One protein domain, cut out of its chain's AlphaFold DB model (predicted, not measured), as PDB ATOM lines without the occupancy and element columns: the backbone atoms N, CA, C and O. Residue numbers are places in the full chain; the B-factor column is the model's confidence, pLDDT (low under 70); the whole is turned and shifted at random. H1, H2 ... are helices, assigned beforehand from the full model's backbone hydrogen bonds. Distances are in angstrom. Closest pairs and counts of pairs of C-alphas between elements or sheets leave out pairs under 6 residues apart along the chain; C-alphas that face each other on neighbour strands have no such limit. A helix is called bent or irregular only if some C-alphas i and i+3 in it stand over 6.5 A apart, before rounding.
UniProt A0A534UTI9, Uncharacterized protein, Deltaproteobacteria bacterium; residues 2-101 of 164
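AT A GLANCE: This is residues 2 to 101 of the 164 residues of an uncharacterized protein of Deltaproteobacteria bacterium (UniProt A0A534UTI9). Three helices that run the same way make a small bundle, their centres at the corners of a triangle, and two long links carry the chain back between them. H1 and H3 lie side by side, H2 packs along H3 and reaches H1 with its last residues, and the second link makes a wide arc whose residues 70 to 78 stick out. The printed part has 100 residues with three named helices, in the order H1, H2, H3, and no named strand; the class is all helix, though just 48 residues are in named elements. The whole is compact, with a radius of gyration of the C-alphas of 13.6 A and spans of 36 by 28 by 23 A.

HOW THE PARTS SIT: H1, residues 3 to 17, and H2, residues 46 to 59, touch through residues 13 to 17 and 55 to 59 alone, at a steep tilt of 40 degrees; their closest C-alphas, of Val 17 and Leu 59, are 6.0 A apart. H3, residues 82 to 100, touches H1 at a shallow tilt of 14 degrees, with the closest C-alphas, of Val 16 and Ile 97, 5.9 A apart. H2 and H3 touch at a shallow tilt of 26 degrees, with the closest C-alphas, of Ser 48 and Thr 89, 5.5 A apart. Every O i to N i+4 pair is within hydrogen-bond range in H1 and H3, and 8 of 10 in H2.

IN THESE COORDINATES: H1 begins at C-alpha 3 (-45.731, 40.412, 20.776) and is 21.2 A long. H2 is 20.6 A long and irregular: C-alphas 47 and 50 are 7.1 A apart. H3, 26.4 A long, ends at C-alpha 100 (-50.306, 35.542, 49.080).

THE WHOLE: The farthest C-alphas, of Leu 75 and Asn 101, are 39.6 A apart. The links of residues 18 to 45 and 60 to 81 are long. The printed part has no cut; residues 2 to 3 have pLDDT under 70.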
ATOM      1  N   SER A   2     -48.518  36.815  19.601       59.75
ATOM      2  CA  SER A   2     -48.361  38.184  19.099       59.75
ATOM      3  C   SER A   2     -47.698  39.005  20.205       59.75
ATOM      4  O   SER A   2     -48.101  38.913  21.368       59.75
ATOM      5  N   TYR A   3     -46.645  39.738  19.851       65.88
ATOM      6  CA  TYR A   3     -45.731  40.412  20.776       65.88
ATOM      7  C   TYR A   3     -46.410  41.218  21.915       65.88
ATOM      8  O   TYR A   3     -45.979  41.055  23.059       65.88
ATOM      9  N   PRO A   4     -47.501  41.993  21.692       74.12
ATOM     10  CA  PRO A   4     -48.063  42.852  22.745       74.12
ATOM     11  C   PRO A   4     -48.763  42.078  23.872       74.12
ATOM     12  O   PRO A   4     -48.573  42.382  25.046       74.12
ATOM     13  N   PHE A   5     -49.520  41.024  23.554       75.19
ATOM     14  CA  PHE A   5     -50.246  40.251  24.573       75.19
ATOM     15  C   PHE A   5     -49.308  39.463  25.485       75.19
ATOM     16  O   PHE A   5     -49.593  39.280  26.666       75.19
ATOM     17  N   ARG A   6     -48.168  39.016  24.946       82.62
ATOM     18  CA  ARG A   6     -47.123  38.380  25.752       82.62
ATOM     19  C   ARG A   6     -46.580  39.342  26.794       82.62
ATOM     20  O   ARG A   6     -46.366  38.923  27.923       82.62
ATOM     21  N   LEU A   7     -46.363  40.600  26.419       85.12
ATOM     22  CA  LEU A   7     -45.836  41.604  27.329       85.12
ATOM     23  C   LEU A   7     -46.809  41.862  28.479       85.12
ATOM     24  O   LEU A   7     -46.402  41.753  29.627       85.12
ATOM     25  N   VAL A   8     -48.090  42.109  28.186       84.69
ATOM     26  CA  VAL A   8     -49.124  42.309  29.222       84.69
ATOM     27  C   VAL A   8     -49.183  41.115  30.171       84.69
ATOM     28  O   VAL A   8     -49.179  41.275  31.388       84.69
ATOM     29  N   TYR A   9     -49.171  39.905  29.616       85.12
ATOM     30  CA  TYR A   9     -49.148  38.679  30.400       85.12
ATOM     31  C   TYR A   9     -47.906  38.574  31.302       85.12
ATOM     32  O   TYR A   9     -48.032  38.288  32.491       85.12
ATOM     33  N   LEU A  10     -46.710  38.830  30.763       89.56
ATOM     34  CA  LEU A  10     -45.470  38.802  31.537       89.56
ATOM     35  C   LEU A  10     -45.462  39.876  32.624       89.56
ATOM     36  O   LEU A  10     -45.075  39.576  33.745       89.56
ATOM     37  N   LEU A  11     -45.943  41.086  32.330       89.62
ATOM     38  CA  LEU A  11     -46.067  42.164  33.309       89.62
ATOM     39  C   LEU A  11     -46.992  41.769  34.461       89.62
ATOM     40  O   LEU A  11     -46.626  41.979  35.612       89.62
ATOM     41  N   LEU A  12     -48.137  41.138  34.174       87.69
ATOM     42  CA  LEU A  12     -49.037  40.620  35.209       87.69
ATOM     43  C   LEU A  12     -48.353  39.559  36.075       87.69
ATOM     44  O   LEU A  12     -48.425  39.628  37.298       87.69
ATOM     45  N   VAL A  13     -47.653  38.599  35.467       90.19
ATOM     46  CA  VAL A  13     -46.936  37.562  36.228       90.19
ATOM     47  C   VAL A  13     -45.808  38.168  37.062       90.19
ATOM     48  O   VAL A  13     -45.678  37.841  38.237       90.19
ATOM     49  N   TRP A  14     -45.003  39.068  36.496       92.31
ATOM     50  CA  TRP A  14     -43.914  39.732  37.218       92.31
ATOM     51  C   TRP A  14     -44.439  40.606  38.347       92.31
ATOM     52  O   TRP A  14     -43.835  40.656  39.416       92.31
ATOM     53  N   PHE A  15     -45.583  41.253  38.134       90.19
ATOM     54  CA  PHE A  15     -46.275  41.998  39.166       90.19
ATOM     55  C   PHE A  15     -46.720  41.078  40.302       90.19
ATOM     56  O   PHE A  15     -46.401  41.349  41.453       90.19
ATOM     57  N   VAL A  16     -47.379  39.962  39.999       89.75
ATOM     58  CA  VAL A  16     -47.850  39.007  41.012       89.75
ATOM     59  C   VAL A  16     -46.677  38.405  41.787       89.75
ATOM     60  O   VAL A  16     -46.643  38.499  43.008       89.75
ATOM     61  N   VAL A  17     -45.677  37.866  41.088       89.75
ATOM     62  CA  VAL A  17     -44.519  37.200  41.706       89.75
ATOM     63  C   VAL A  17     -43.575  38.195  42.393       89.75
ATOM     64  O   VAL A  17     -42.910  37.853  43.364       89.75
ATOM     65  N   GLY A  18     -43.479  39.429  41.898       88.50
ATOM     66  CA  GLY A  18     -42.507  40.416  42.376       88.50
ATOM     67  C   GLY A  18     -41.081  40.222  41.851       88.50
ATOM     68  O   GLY A  18     -40.175  40.903  42.317       88.50
ATOM     69  N   ARG A  19     -40.863  39.335  40.871       89.75
ATOM     70  CA  ARG A  19     -39.577  39.183  40.171       89.75
ATOM     71  C   ARG A  19     -39.781  38.846  38.701       89.75
ATOM     72  O   ARG A  19     -40.859  38.411  38.294       89.75
ATOM     73  N   ARG A  20     -38.731  39.029  37.899       90.69
ATOM     74  CA  ARG A  20     -38.768  38.682  36.476       90.69
ATOM     75  C   ARG A  20     -38.783  37.163  36.306       90.69
ATOM     76  O   ARG A  20     -37.914  36.461  36.809       90.69
ATOM     77  N   VAL A  21     -39.781  36.687  35.575       91.56
ATOM     78  CA  VAL A  21     -39.988  35.285  35.194       91.56
ATOM     79  C   VAL A  21     -39.833  35.195  33.672       91.56
ATOM     80  O   VAL A  21     -40.699  35.721  32.969       91.56
ATOM     81  N   PRO A  22     -38.754  34.585  33.145       90.06
ATOM     82  CA  PRO A  22     -38.472  34.560  31.706       90.06
ATOM     83  C   PRO A  22     -39.564  33.871  30.877       90.06
ATOM     84  O   PRO A  22     -40.014  34.405  29.860       90.06
ATOM     85  N   ASP A  23     -40.016  32.699  31.328       89.50
ATOM     86  CA  ASP A  23     -41.113  31.958  30.708       89.50
ATOM     87  C   ASP A  23     -41.959  31.234  31.769       89.50
ATOM     88  O   ASP A  23     -41.622  30.127  32.197       89.50
ATOM     89  N   PRO A  24     -43.086  31.829  32.201       88.38
ATOM     90  CA  PRO A  24     -43.971  31.195  33.175       88.38
ATOM     91  C   PRO A  24     -44.666  29.944  32.612       88.38
ATOM     92  O   PRO A  24     -45.068  29.065  33.379       88.38
ATOM     93  N   ASN A  25     -44.790  29.864  31.282       89.00
ATOM     94  CA  ASN A  25     -45.556  28.858  30.551       89.00
ATOM     95  C   ASN A  25     -44.703  27.729  29.984       89.00
ATOM     96  O   ASN A  25     -45.255  26.862  29.304       89.00
ATOM     97  N   SER A  26     -43.394  27.710  30.259       88.19
ATOM     98  CA  SER A  26     -42.500  26.671  29.744       88.19
ATOM     99  C   SER A  26     -43.021  25.285  30.117       88.19
ATOM    100  O   SER A  26     -43.127  24.956  31.294       88.19
ATOM    101  N   GLY A  27     -43.355  24.451  29.134       87.38
ATOM    102  CA  GLY A  27     -43.768  23.069  29.395       87.38
ATOM    103  C   GLY A  27     -42.603  22.167  29.814       87.38
ATOM    104  O   GLY A  27     -42.830  21.134  30.431       87.38
ATOM    105  N   PHE A  28     -41.367  22.562  29.499       91.06
ATOM    106  CA  PHE A  28     -40.169  21.793  29.811       91.06
ATOM    107  C   PHE A  28     -39.607  22.245  31.159       91.06
ATOM    108  O   PHE A  28     -39.086  23.354  31.284       91.06
ATOM    109  N   ARG A  29     -39.811  21.413  32.182       91.88
ATOM    110  CA  ARG A  29     -39.500  21.709  33.584       91.88
ATOM    111  C   ARG A  29     -39.354  20.422  34.393       91.88
ATOM    112  O   ARG A  29     -39.915  19.398  34.014       91.88
ATOM    113  N   ALA A  30     -38.673  20.510  35.529       93.25
ATOM    114  CA  ALA A  30     -38.561  19.431  36.503       93.25
ATOM    115  C   ALA A  30     -38.724  19.992  37.923       93.25
ATOM    116  O   ALA A  30     -38.220  21.071  38.226       93.25
ATOM    117  N   PHE A  31     -39.424  19.253  38.784       92.62
ATOM    118  CA  PHE A  31     -39.568  19.543  40.212       92.62
ATOM    119  C   PHE A  31     -39.367  18.257  41.007       92.62
ATOM    120  O   PHE A  31     -39.631  17.166  40.497       92.62
ATOM    121  N   ARG A  32     -38.963  18.375  42.277       93.00
ATOM    122  CA  ARG A  32     -39.094  17.252  43.215       93.00
ATOM    123  C   ARG A  32     -40.572  17.067  43.539       93.00
ATOM    124  O   ARG A  32     -41.269  18.048  43.790       93.00
ATOM    125  N   ARG A  33     -41.043  15.822  43.569       92.12
ATOM    126  CA  ARG A  33     -42.457  15.505  43.813       92.12
ATOM    127  C   ARG A  33     -42.980  16.101  45.125       92.12
ATOM    128  O   ARG A  33     -43.970  16.818  45.125       92.12
ATOM    129  N   GLU A  34     -42.237  15.907  46.207       92.62
ATOM    130  CA  GLU A  34     -42.577  16.414  47.547       92.62
ATOM    131  C   GLU A  34     -42.816  17.931  47.570       92.62
ATOM    132  O   GLU A  34     -43.625  18.434  48.339       92.62
ATOM    133  N   THR A  35     -42.144  18.671  46.683       90.81
ATOM    134  CA  THR A  35     -42.248  20.133  46.605       90.81
ATOM    135  C   THR A  35     -43.433  20.618  45.769       90.81
ATOM    136  O   THR A  35     -43.706  21.813  45.708       90.81
ATOM    137  N   ILE A  36     -44.132  19.740  45.057       90.75
ATOM    138  CA  ILE A  36     -45.243  20.170  44.210       90.75
ATOM    139  C   ILE A  36     -46.598  19.690  44.706       90.75
ATOM    140  O   ILE A  36     -47.599  20.364  44.455       90.75
ATOM    141  N   ASP A  37     -46.617  18.581  45.442       90.44
ATOM    142  CA  ASP A  37     -47.844  17.917  45.870       90.44
ATOM    143  C   ASP A  37     -48.762  18.845  46.687       90.44
ATOM    144  O   ASP A  37     -49.974  18.840  46.476       90.44
ATOM    145  N   GLU A  38     -48.205  19.737  47.515       87.19
ATOM    146  CA  GLU A  38     -48.980  20.716  48.299       87.19
ATOM    147  C   GLU A  38     -49.752  21.736  47.438       87.19
ATOM    148  O   GLU A  38     -50.779  22.269  47.859       87.19
ATOM    149  N   PHE A  39     -49.278  22.019  46.220       86.31
ATOM    150  CA  PHE A  39     -49.876  23.028  45.347       86.31
ATOM    151  C   PHE A  39     -50.905  22.436  44.389       86.31
ATOM    152  O   PHE A  39     -51.767  23.179  43.918       86.31
ATOM    153  N   LEU A  40     -50.836  21.130  44.094       85.69
ATOM    154  CA  LEU A  40     -51.711  20.459  43.124       85.69
ATOM    155  C   LEU A  40     -53.210  20.742  43.343       85.69
ATOM    156  O   LEU A  40     -53.878  21.023  42.346       85.69
ATOM    157  N   PRO A  41     -53.745  20.766  44.585       83.38
ATOM    158  CA  PRO A  41     -55.164  21.057  44.819       83.38
ATOM    159  C   PRO A  41     -55.587  22.488  44.451       83.38
ATOM    160  O   PRO A  41     -56.769  22.745  44.244       83.38
ATOM    161  N   VAL A  42     -54.640  23.431  44.387       77.62
ATOM    162  CA  VAL A  42     -54.897  24.867  44.162       77.62
ATOM    163  C   VAL A  42     -54.599  25.281  42.711       77.62
ATOM    164  O   VAL A  42     -54.952  26.382  42.281       77.62
ATOM    165  N   MET A  43     -53.946  24.423  41.921       81.69
ATOM    166  CA  MET A  43     -53.569  24.747  40.542       81.69
ATOM    167  C   MET A  43     -54.773  24.814  39.598       81.69
ATOM    168  O   MET A  43     -55.731  24.055  39.706       81.69
ATOM    169  N   CYS A  44     -54.691  25.681  38.583       73.50
ATOM    170  CA  CYS A  44     -55.680  25.685  37.509       73.50
ATOM    171  C   CYS A  44     -55.485  24.530  36.530       73.50
ATOM    172  O   CYS A  44     -54.365  24.163  36.194       73.50
ATOM    173  N   HIS A  45     -56.582  24.054  35.946       73.12
ATOM    174  CA  HIS A  45     -56.544  23.075  34.863       73.12
ATOM    175  C   HIS A  45     -56.349  23.714  33.475       73.12
ATOM    176  O   HIS A  45     -56.788  24.836  33.202       73.12
ATOM    177  N   GLY A  46     -55.770  22.944  32.550       77.06
ATOM    178  CA  GLY A  46     -55.629  23.316  31.140       77.06
ATOM    179  C   GLY A  46     -54.401  24.182  30.855       77.06
ATOM    180  O   GLY A  46     -53.337  23.964  31.423       77.06
ATOM    181  N   PHE A  47     -54.539  25.161  29.953       74.50
ATOM    182  CA  PHE A  47     -53.418  25.993  29.483       74.50
ATOM    183  C   PHE A  47     -52.689  26.734  30.618       74.50
ATOM    184  O   PHE A  47     -51.466  26.837  30.602       74.50
ATOM    185  N   SER A  48     -53.427  27.204  31.624       81.12
ATOM    186  CA  SER A  48     -52.895  27.982  32.750       81.12
ATOM    187  C   SER A  48     -52.227  27.125  33.833       81.12
ATOM    188  O   SER A  48     -51.730  27.677  34.817       81.12
ATOM    189  N   PHE A  49     -52.211  25.794  33.691       85.69
ATOM    190  CA  PHE A  49     -51.619  24.886  34.680       85.69
ATOM    191  C   PHE A  49     -50.139  25.202  34.915       85.69
ATOM    192  O   PHE A  49     -49.716  25.429  36.045       85.69
ATOM    193  N   THR A  50     -49.364  25.338  33.837       88.88
ATOM    194  CA  THR A  50     -47.929  25.648  33.898       88.88
ATOM    195  C   THR A  50     -47.656  27.018  34.516       88.88
ATOM    196  O   THR A  50     -46.741  27.137  35.334       88.88
ATOM    197  N   THR A  51     -48.471  28.034  34.204       88.88
ATOM    198  CA  THR A  51     -48.387  29.347  34.867       88.88
ATOM    199  C   THR A  51     -48.646  29.231  36.365       88.88
ATOM    200  O   THR A  51     -47.882  29.793  37.149       88.88
ATOM    201  N   SER A  52     -49.721  28.527  36.750       88.62
ATOM    202  CA  SER A  52     -50.127  28.337  38.152       88.62
ATOM    203  C   SER A  52     -48.983  27.734  38.937       88.62
ATOM    204  O   SER A  52     -48.570  28.275  39.953       88.62
ATOM    205  N   MET A  53     -48.443  26.649  38.392       90.44
ATOM    206  CA  MET A  53     -47.370  25.870  38.971       90.44
ATOM    207  C   MET A  53     -46.131  26.728  39.206       90.44
ATOM    208  O   MET A  53     -45.639  26.780  40.325       90.44
ATOM    209  N   THR A  54     -45.667  27.465  38.188       91.62
ATOM    210  CA  THR A  54     -44.519  28.369  38.346       91.62
ATOM    211  C   THR A  54     -44.830  29.426  39.401       91.62
ATOM    212  O   THR A  54     -44.099  29.552  40.370       91.62
ATOM    213  N   THR A  55     -45.939  30.151  39.252       90.00
ATOM    214  CA  THR A  55     -46.287  31.310  40.088       90.00
ATOM    215  C   THR A  55     -46.445  30.933  41.559       90.00
ATOM    216  O   THR A  55     -45.850  31.587  42.409       90.00
ATOM    217  N   LEU A  56     -47.186  29.861  41.860       89.00
ATOM    218  CA  LEU A  56     -47.370  29.348  43.221       89.00
ATOM    219  C   LEU A  56     -46.042  28.917  43.840       89.00
ATOM    220  O   LEU A  56     -45.770  29.256  44.985       89.00
ATOM    221  N   TYR A  57     -45.189  28.240  43.065       91.31
ATOM    222  CA  TYR A  57     -43.875  27.812  43.535       91.31
ATOM    223  C   TYR A  57     -42.971  29.006  43.880       91.31
ATOM    224  O   TYR A  57     -42.250  28.973  44.869       91.31
ATOM    225  N   LEU A  58     -43.023  30.100  43.111       91.19
ATOM    226  CA  LEU A  58     -42.246  31.301  43.442       91.19
ATOM    227  C   LEU A  58     -42.833  32.061  44.640       91.19
ATOM    228  O   LEU A  58     -42.078  32.588  45.453       91.19
ATOM    229  N   LEU A  59     -44.162  32.123  44.751       87.38
ATOM    230  CA  LEU A  59     -44.854  32.831  45.831       87.38
ATOM    231  C   LEU A  59     -44.773  32.120  47.183       87.38
ATOM    232  O   LEU A  59     -44.834  32.785  48.211       87.38
ATOM    233  N   SER A  60     -44.568  30.802  47.196       86.12
ATOM    234  CA  SER A  60     -44.270  30.040  48.414       86.12
ATOM    235  C   SER A  60     -42.829  30.217  48.915       86.12
ATOM    236  O   SER A  60     -42.400  29.525  49.833       86.12
ATOM    237  N   GLY A  61     -42.063  31.139  48.320       87.50
ATOM    238  CA  GLY A  61     -40.685  31.434  48.709       87.50
ATOM    239  C   GLY A  61     -39.643  30.525  48.056       87.50
ATOM    240  O   GLY A  61     -38.461  30.636  48.375       87.50
ATOM    241  N   ARG A  62     -40.034  29.649  47.120       90.69
ATOM    242  CA  ARG A  62     -39.090  28.753  46.440       90.69
ATOM    243  C   ARG A  62     -38.447  29.408  45.220       90.69
ATOM    244  O   ARG A  62     -38.925  30.386  44.627       90.69
ATOM    245  N   THR A  63     -37.307  28.860  44.832       90.88
ATOM    246  CA  THR A  63     -36.509  29.328  43.699       90.88
ATOM    247  C   THR A  63     -36.699  28.416  42.491       90.88
ATOM    248  O   THR A  63     -36.962  27.223  42.618       90.88
ATOM    249  N   VAL A  64     -36.602  29.005  41.301       92.56
ATOM    250  CA  VAL A  64     -36.589  28.288  40.022       92.56
ATOM    251  C   VAL A  64     -35.398  28.811  39.248       92.56
ATOM    252  O   VAL A  64     -35.253  30.025  39.105       92.56
ATOM    253  N   ASP A  65     -34.571  27.891  38.772       93.31
ATOM    254  CA  ASP A  65     -33.480  28.195  37.859       93.31
ATOM    255  C   ASP A  65     -33.942  28.034  36.403       93.31
ATOM    256  O   ASP A  65     -34.785  27.186  36.093       93.31
ATOM    257  N   TYR A  66     -33.421  28.876  35.512       93.44
ATOM    258  CA  TYR A  66     -33.821  28.925  34.107       93.44
ATOM    259  C   TYR A  66     -32.642  28.570  33.211       93.44
ATOM    260  O   TYR A  66     -31.773  29.396  32.949       93.44
ATOM    261  N   VAL A  67     -32.666  27.352  32.670       93.50
ATOM    262  CA  VAL A  67     -31.651  26.888  31.720       93.50
ATOM    263  C   VAL A  67     -32.067  27.276  30.295       93.50
ATOM    264  O   VAL A  67     -33.148  26.875  29.846       93.50
ATOM    265  N   PRO A  68     -31.253  28.057  29.561       91.06
ATOM    266  CA  PRO A  68     -31.572  28.433  28.191       91.06
ATOM    267  C   PRO A  68     -31.527  27.205  27.277       91.06
ATOM    268  O   PRO A  68     -30.567  26.439  27.285       91.06
ATOM    269  N   ILE A  69     -32.557  27.046  26.445       89.00
ATOM    270  CA  ILE A  69     -32.618  26.008  25.411       89.00
ATOM    271  C   ILE A  69     -32.884  26.638  24.037       89.00
ATOM    272  O   ILE A  69     -33.670  27.587  23.938       89.00
ATOM    273  N   PRO A  70     -32.268  26.129  22.955       88.94
ATOM    274  CA  PRO A  70     -32.517  26.634  21.612       88.94
ATOM    275  C   PRO A  70     -33.950  26.298  21.176       88.94
ATOM    276  O   PRO A  70     -34.316  25.135  21.000       88.94
ATOM    277  N   TYR A  71     -34.779  27.328  20.988       83.25
ATOM    278  CA  TYR A  71     -36.180  27.161  20.607       83.25
ATOM    279  C   TYR A  71     -36.342  27.204  19.085       83.25
ATOM    280  O   TYR A  71     -36.031  28.206  18.440       83.25
ATOM    281  N   ARG A  72     -36.865  26.128  18.490       85.81
ATOM    282  CA  ARG A  72     -37.189  26.095  17.056       85.81
ATOM    283  C   ARG A  72     -38.551  26.734  16.797       85.81
ATOM    284  O   ARG A  72     -39.451  26.691  17.638       85.81
ATOM    285  N   ARG A  73     -38.732  27.312  15.608       82.69
ATOM    286  CA  ARG A  73     -40.032  27.860  15.207       82.69
ATOM    287  C   ARG A  73     -41.068  26.736  15.180       82.69
ATOM    288  O   ARG A  73     -40.844  25.677  14.603       82.69
ATOM    289  N   ARG A  74     -42.217  26.987  15.806       81.62
ATOM    290  CA  ARG A  74     -43.333  26.040  15.841       81.62
ATOM    291  C   ARG A  74     -43.860  25.772  14.432       81.62
ATOM    292  O   ARG A  74     -44.186  26.715  13.714       81.62
ATOM    293  N   LEU A  75     -44.031  24.497  14.099       85.94
ATOM    294  CA  LEU A  75     -44.794  24.053  12.936       85.94
ATOM    295  C   LEU A  75     -46.268  23.882  13.356       85.94
ATOM    296  O   LEU A  75     -46.565  23.194  14.332       85.94
ATOM    297  N   GLY A  76     -47.191  24.561  12.668       85.19
ATOM    298  CA  GLY A  76     -48.641  24.479  12.907       85.19
ATOM    299  C   GLY A  76     -49.279  25.658  13.665       85.19
ATOM    300  O   GLY A  76     -48.611  26.538  14.213       85.19
ATOM    301  N   ARG A  77     -50.620  25.680  13.703       79.19
ATOM    302  CA  ARG A  77     -51.425  26.776  14.281       79.19
ATOM    303  C   ARG A  77     -51.584  26.654  15.796       79.19
ATOM    304  O   ARG A  77     -51.677  25.553  16.345       79.19
ATOM    305  N   SER A  78     -51.585  27.793  16.489       78.69
ATOM    306  CA  SER A  78     -51.825  27.853  17.939       78.69
ATOM    307  C   SER A  78     -53.210  27.301  18.278       78.69
ATOM    308  O   SER A  78     -54.183  27.663  17.626       78.69
ATOM    309  N   LYS A  79     -53.296  26.453  19.310       79.06
ATOM    310  CA  LYS A  79     -54.573  25.970  19.868       79.06
ATOM    311  C   LYS A  79     -55.123  26.899  20.968       79.06
ATOM    312  O   LYS A  79     -56.203  26.649  21.487       79.06
ATOM    313  N   ILE A  80     -54.369  27.940  21.332       76.62
ATOM    314  CA  ILE A  80     -54.686  28.865  22.428       76.62
ATOM    315  C   ILE A  80     -55.821  29.793  21.995       76.62
ATOM    316  O   ILE A  80     -55.712  30.477  20.974       76.62
ATOM    317  N   ARG A  81     -56.889  29.841  22.792       79.62
ATOM    318  CA  ARG A  81     -58.017  30.757  22.623       79.62
ATOM    319  C   ARG A  81     -57.754  32.007  23.456       79.62
ATOM    320  O   ARG A  81     -58.106  32.065  24.628       79.62
ATOM    321  N   PHE A  82     -57.143  33.011  22.834       73.56
ATOM    322  CA  PHE A  82     -56.532  34.164  23.508       73.56
ATOM    323  C   PHE A  82     -57.375  34.812  24.608       73.56
ATOM    324  O   PHE A  82     -56.918  34.872  25.745       73.56
ATOM    325  N   ILE A  83     -58.585  35.277  24.298       79.94
ATOM    326  CA  ILE A  83     -59.420  36.009  25.264       79.94
ATOM    327  C   ILE A  83     -59.780  35.097  26.442       79.94
ATOM    328  O   ILE A  83     -59.529  35.435  27.596       79.94
ATOM    329  N   ARG A  84     -60.293  33.899  26.143       81.69
ATOM    330  CA  ARG A  84     -60.724  32.927  27.154       81.69
ATOM    331  C   ARG A  84     -59.573  32.492  28.061       81.69
ATOM    332  O   ARG A  84     -59.721  32.496  29.279       81.69
ATOM    333  N   ASP A  85     -58.437  32.129  27.473       79.62
ATOM    334  CA  ASP A  85     -57.295  31.598  28.217       79.62
ATOM    335  C   ASP A  85     -56.591  32.701  29.022       79.62
ATOM    336  O   ASP A  85     -56.147  32.456  30.145       79.62
ATOM    337  N   THR A  86     -56.544  33.933  28.504       78.44
ATOM    338  CA  THR A  86     -55.971  35.080  29.229       78.44
ATOM    339  C   THR A  86     -56.847  35.478  30.409       78.44
ATOM    340  O   THR A  86     -56.317  35.655  31.498       78.44
ATOM    341  N   LEU A  87     -58.173  35.548  30.239       82.25
ATOM    342  CA  LEU A  87     -59.099  35.847  31.339       82.25
ATOM    343  C   LEU A  87     -59.038  34.778  32.433       82.25
ATOM    344  O   LEU A  87     -58.950  35.117  33.608       82.25
ATOM    345  N   ARG A  88     -58.998  33.492  32.058       82.12
ATOM    346  CA  ARG A  88     -58.856  32.387  33.020       82.12
ATOM    347  C   ARG A  88     -57.543  32.472  33.797       82.12
ATOM    348  O   ARG A  88     -57.523  32.287  35.010       82.12
ATOM    349  N   THR A  89     -56.451  32.782  33.098       79.69
ATOM    350  CA  THR A  89     -55.138  32.956  33.732       79.69
ATOM    351  C   THR A  89     -55.105  34.207  34.610       79.69
ATOM    352  O   THR A  89     -54.532  34.171  35.690       79.69
ATOM    353  N   GLY A  90     -55.746  35.296  34.187       83.25
ATOM    354  CA  GLY A  90     -55.888  36.518  34.975       83.25
ATOM    355  C   GLY A  90     -56.678  36.279  36.258       83.25
ATOM    356  O   GLY A  90     -56.218  36.663  37.326       83.25
ATOM    357  N   GLN A  91     -57.804  35.566  36.179       85.31
ATOM    358  CA  GLN A  91     -58.597  35.176  37.347       85.31
ATOM    359  C   GLN A  91     -57.760  34.375  38.347       85.31
ATOM    360  O   GLN A  91     -57.753  34.703  39.529       85.31
ATOM    361  N   LEU A  92     -57.010  33.376  37.874       83.62
ATOM    362  CA  LEU A  92     -56.069  32.630  38.708       83.62
ATOM    363  C   LEU A  92     -55.050  33.558  39.370       83.62
ATOM    364  O   LEU A  92     -54.858  33.487  40.577       83.62
ATOM    365  N   LEU A  93     -54.375  34.403  38.588       86.00
ATOM    366  CA  LEU A  93     -53.359  35.313  39.109       86.00
ATOM    367  C   LEU A  93     -53.942  36.232  40.190       86.00
ATOM    368  O   LEU A  93     -53.300  36.412  41.221       86.00
ATOM    369  N   CYS A  94     -55.171  36.722  40.001       87.31
ATOM    370  CA  CYS A  94     -55.925  37.466  41.009       87.31
ATOM    371  C   CYS A  94     -56.221  36.620  42.259       87.31
ATOM    372  O   CYS A  94     -56.019  37.088  43.374       87.31
ATOM    373  N   SER A  95     -56.651  35.365  42.114       85.62
ATOM    374  CA  SER A  95     -56.892  34.477  43.259       85.62
ATOM    375  C   SER A  95     -55.615  34.184  44.047       85.62
ATOM    376  O   SER A  95     -55.627  34.198  45.276       85.62
ATOM    377  N   VAL A  96     -54.496  33.953  43.356       83.75
ATOM    378  CA  VAL A  96     -53.215  33.666  44.007       83.75
ATOM    379  C   VAL A  96     -52.650  34.920  44.676       83.75
ATOM    380  O   VAL A  96     -52.233  34.848  45.827       83.75
ATOM    381  N   ILE A  97     -52.669  36.087  44.025       87.25
ATOM    382  CA  ILE A  97     -52.187  37.321  44.665       87.25
ATOM    383  C   ILE A  97     -53.058  37.704  45.867       87.25
ATOM    384  O   ILE A  97     -52.507  38.099  46.885       87.25
ATOM    385  N   LEU A  98     -54.380  37.500  45.818       88.19
ATOM    386  CA  LEU A  98     -55.256  37.699  46.979       88.19
ATOM    387  C   LEU A  98     -54.893  36.775  48.146       88.19
ATOM    388  O   LEU A  98     -54.989  37.176  49.302       88.19
ATOM    389  N   LEU A  99     -54.451  35.551  47.850       83.06
ATOM    390  CA  LEU A  99     -54.042  34.594  48.870       83.06
ATOM    391  C   LEU A  99     -52.677  34.929  49.485       83.06
ATOM    392  O   LEU A  99     -52.504  34.760  50.691       83.06
ATOM    393  N   TYR A 100     -51.711  35.376  48.675       83.06
ATOM    394  CA  TYR A 100     -50.306  35.542  49.080       83.06
ATOM    395  C   TYR A 100     -49.900  36.991  49.409       83.06
ATOM    396  O   TYR A 100     -49.067  37.200  50.291       83.06
ATOM    397  N   ASN A 101     -50.474  37.997  48.757       86.50
ATOM    398  CA  ASN A 101     -50.194  39.413  49.017       86.50
ATOM    399  C   ASN A 101     -51.334  40.311  48.480       86.50
ATOM    400  O   ASN A 101     -51.179  40.954  47.434       86.50
TER     401      ASN A 101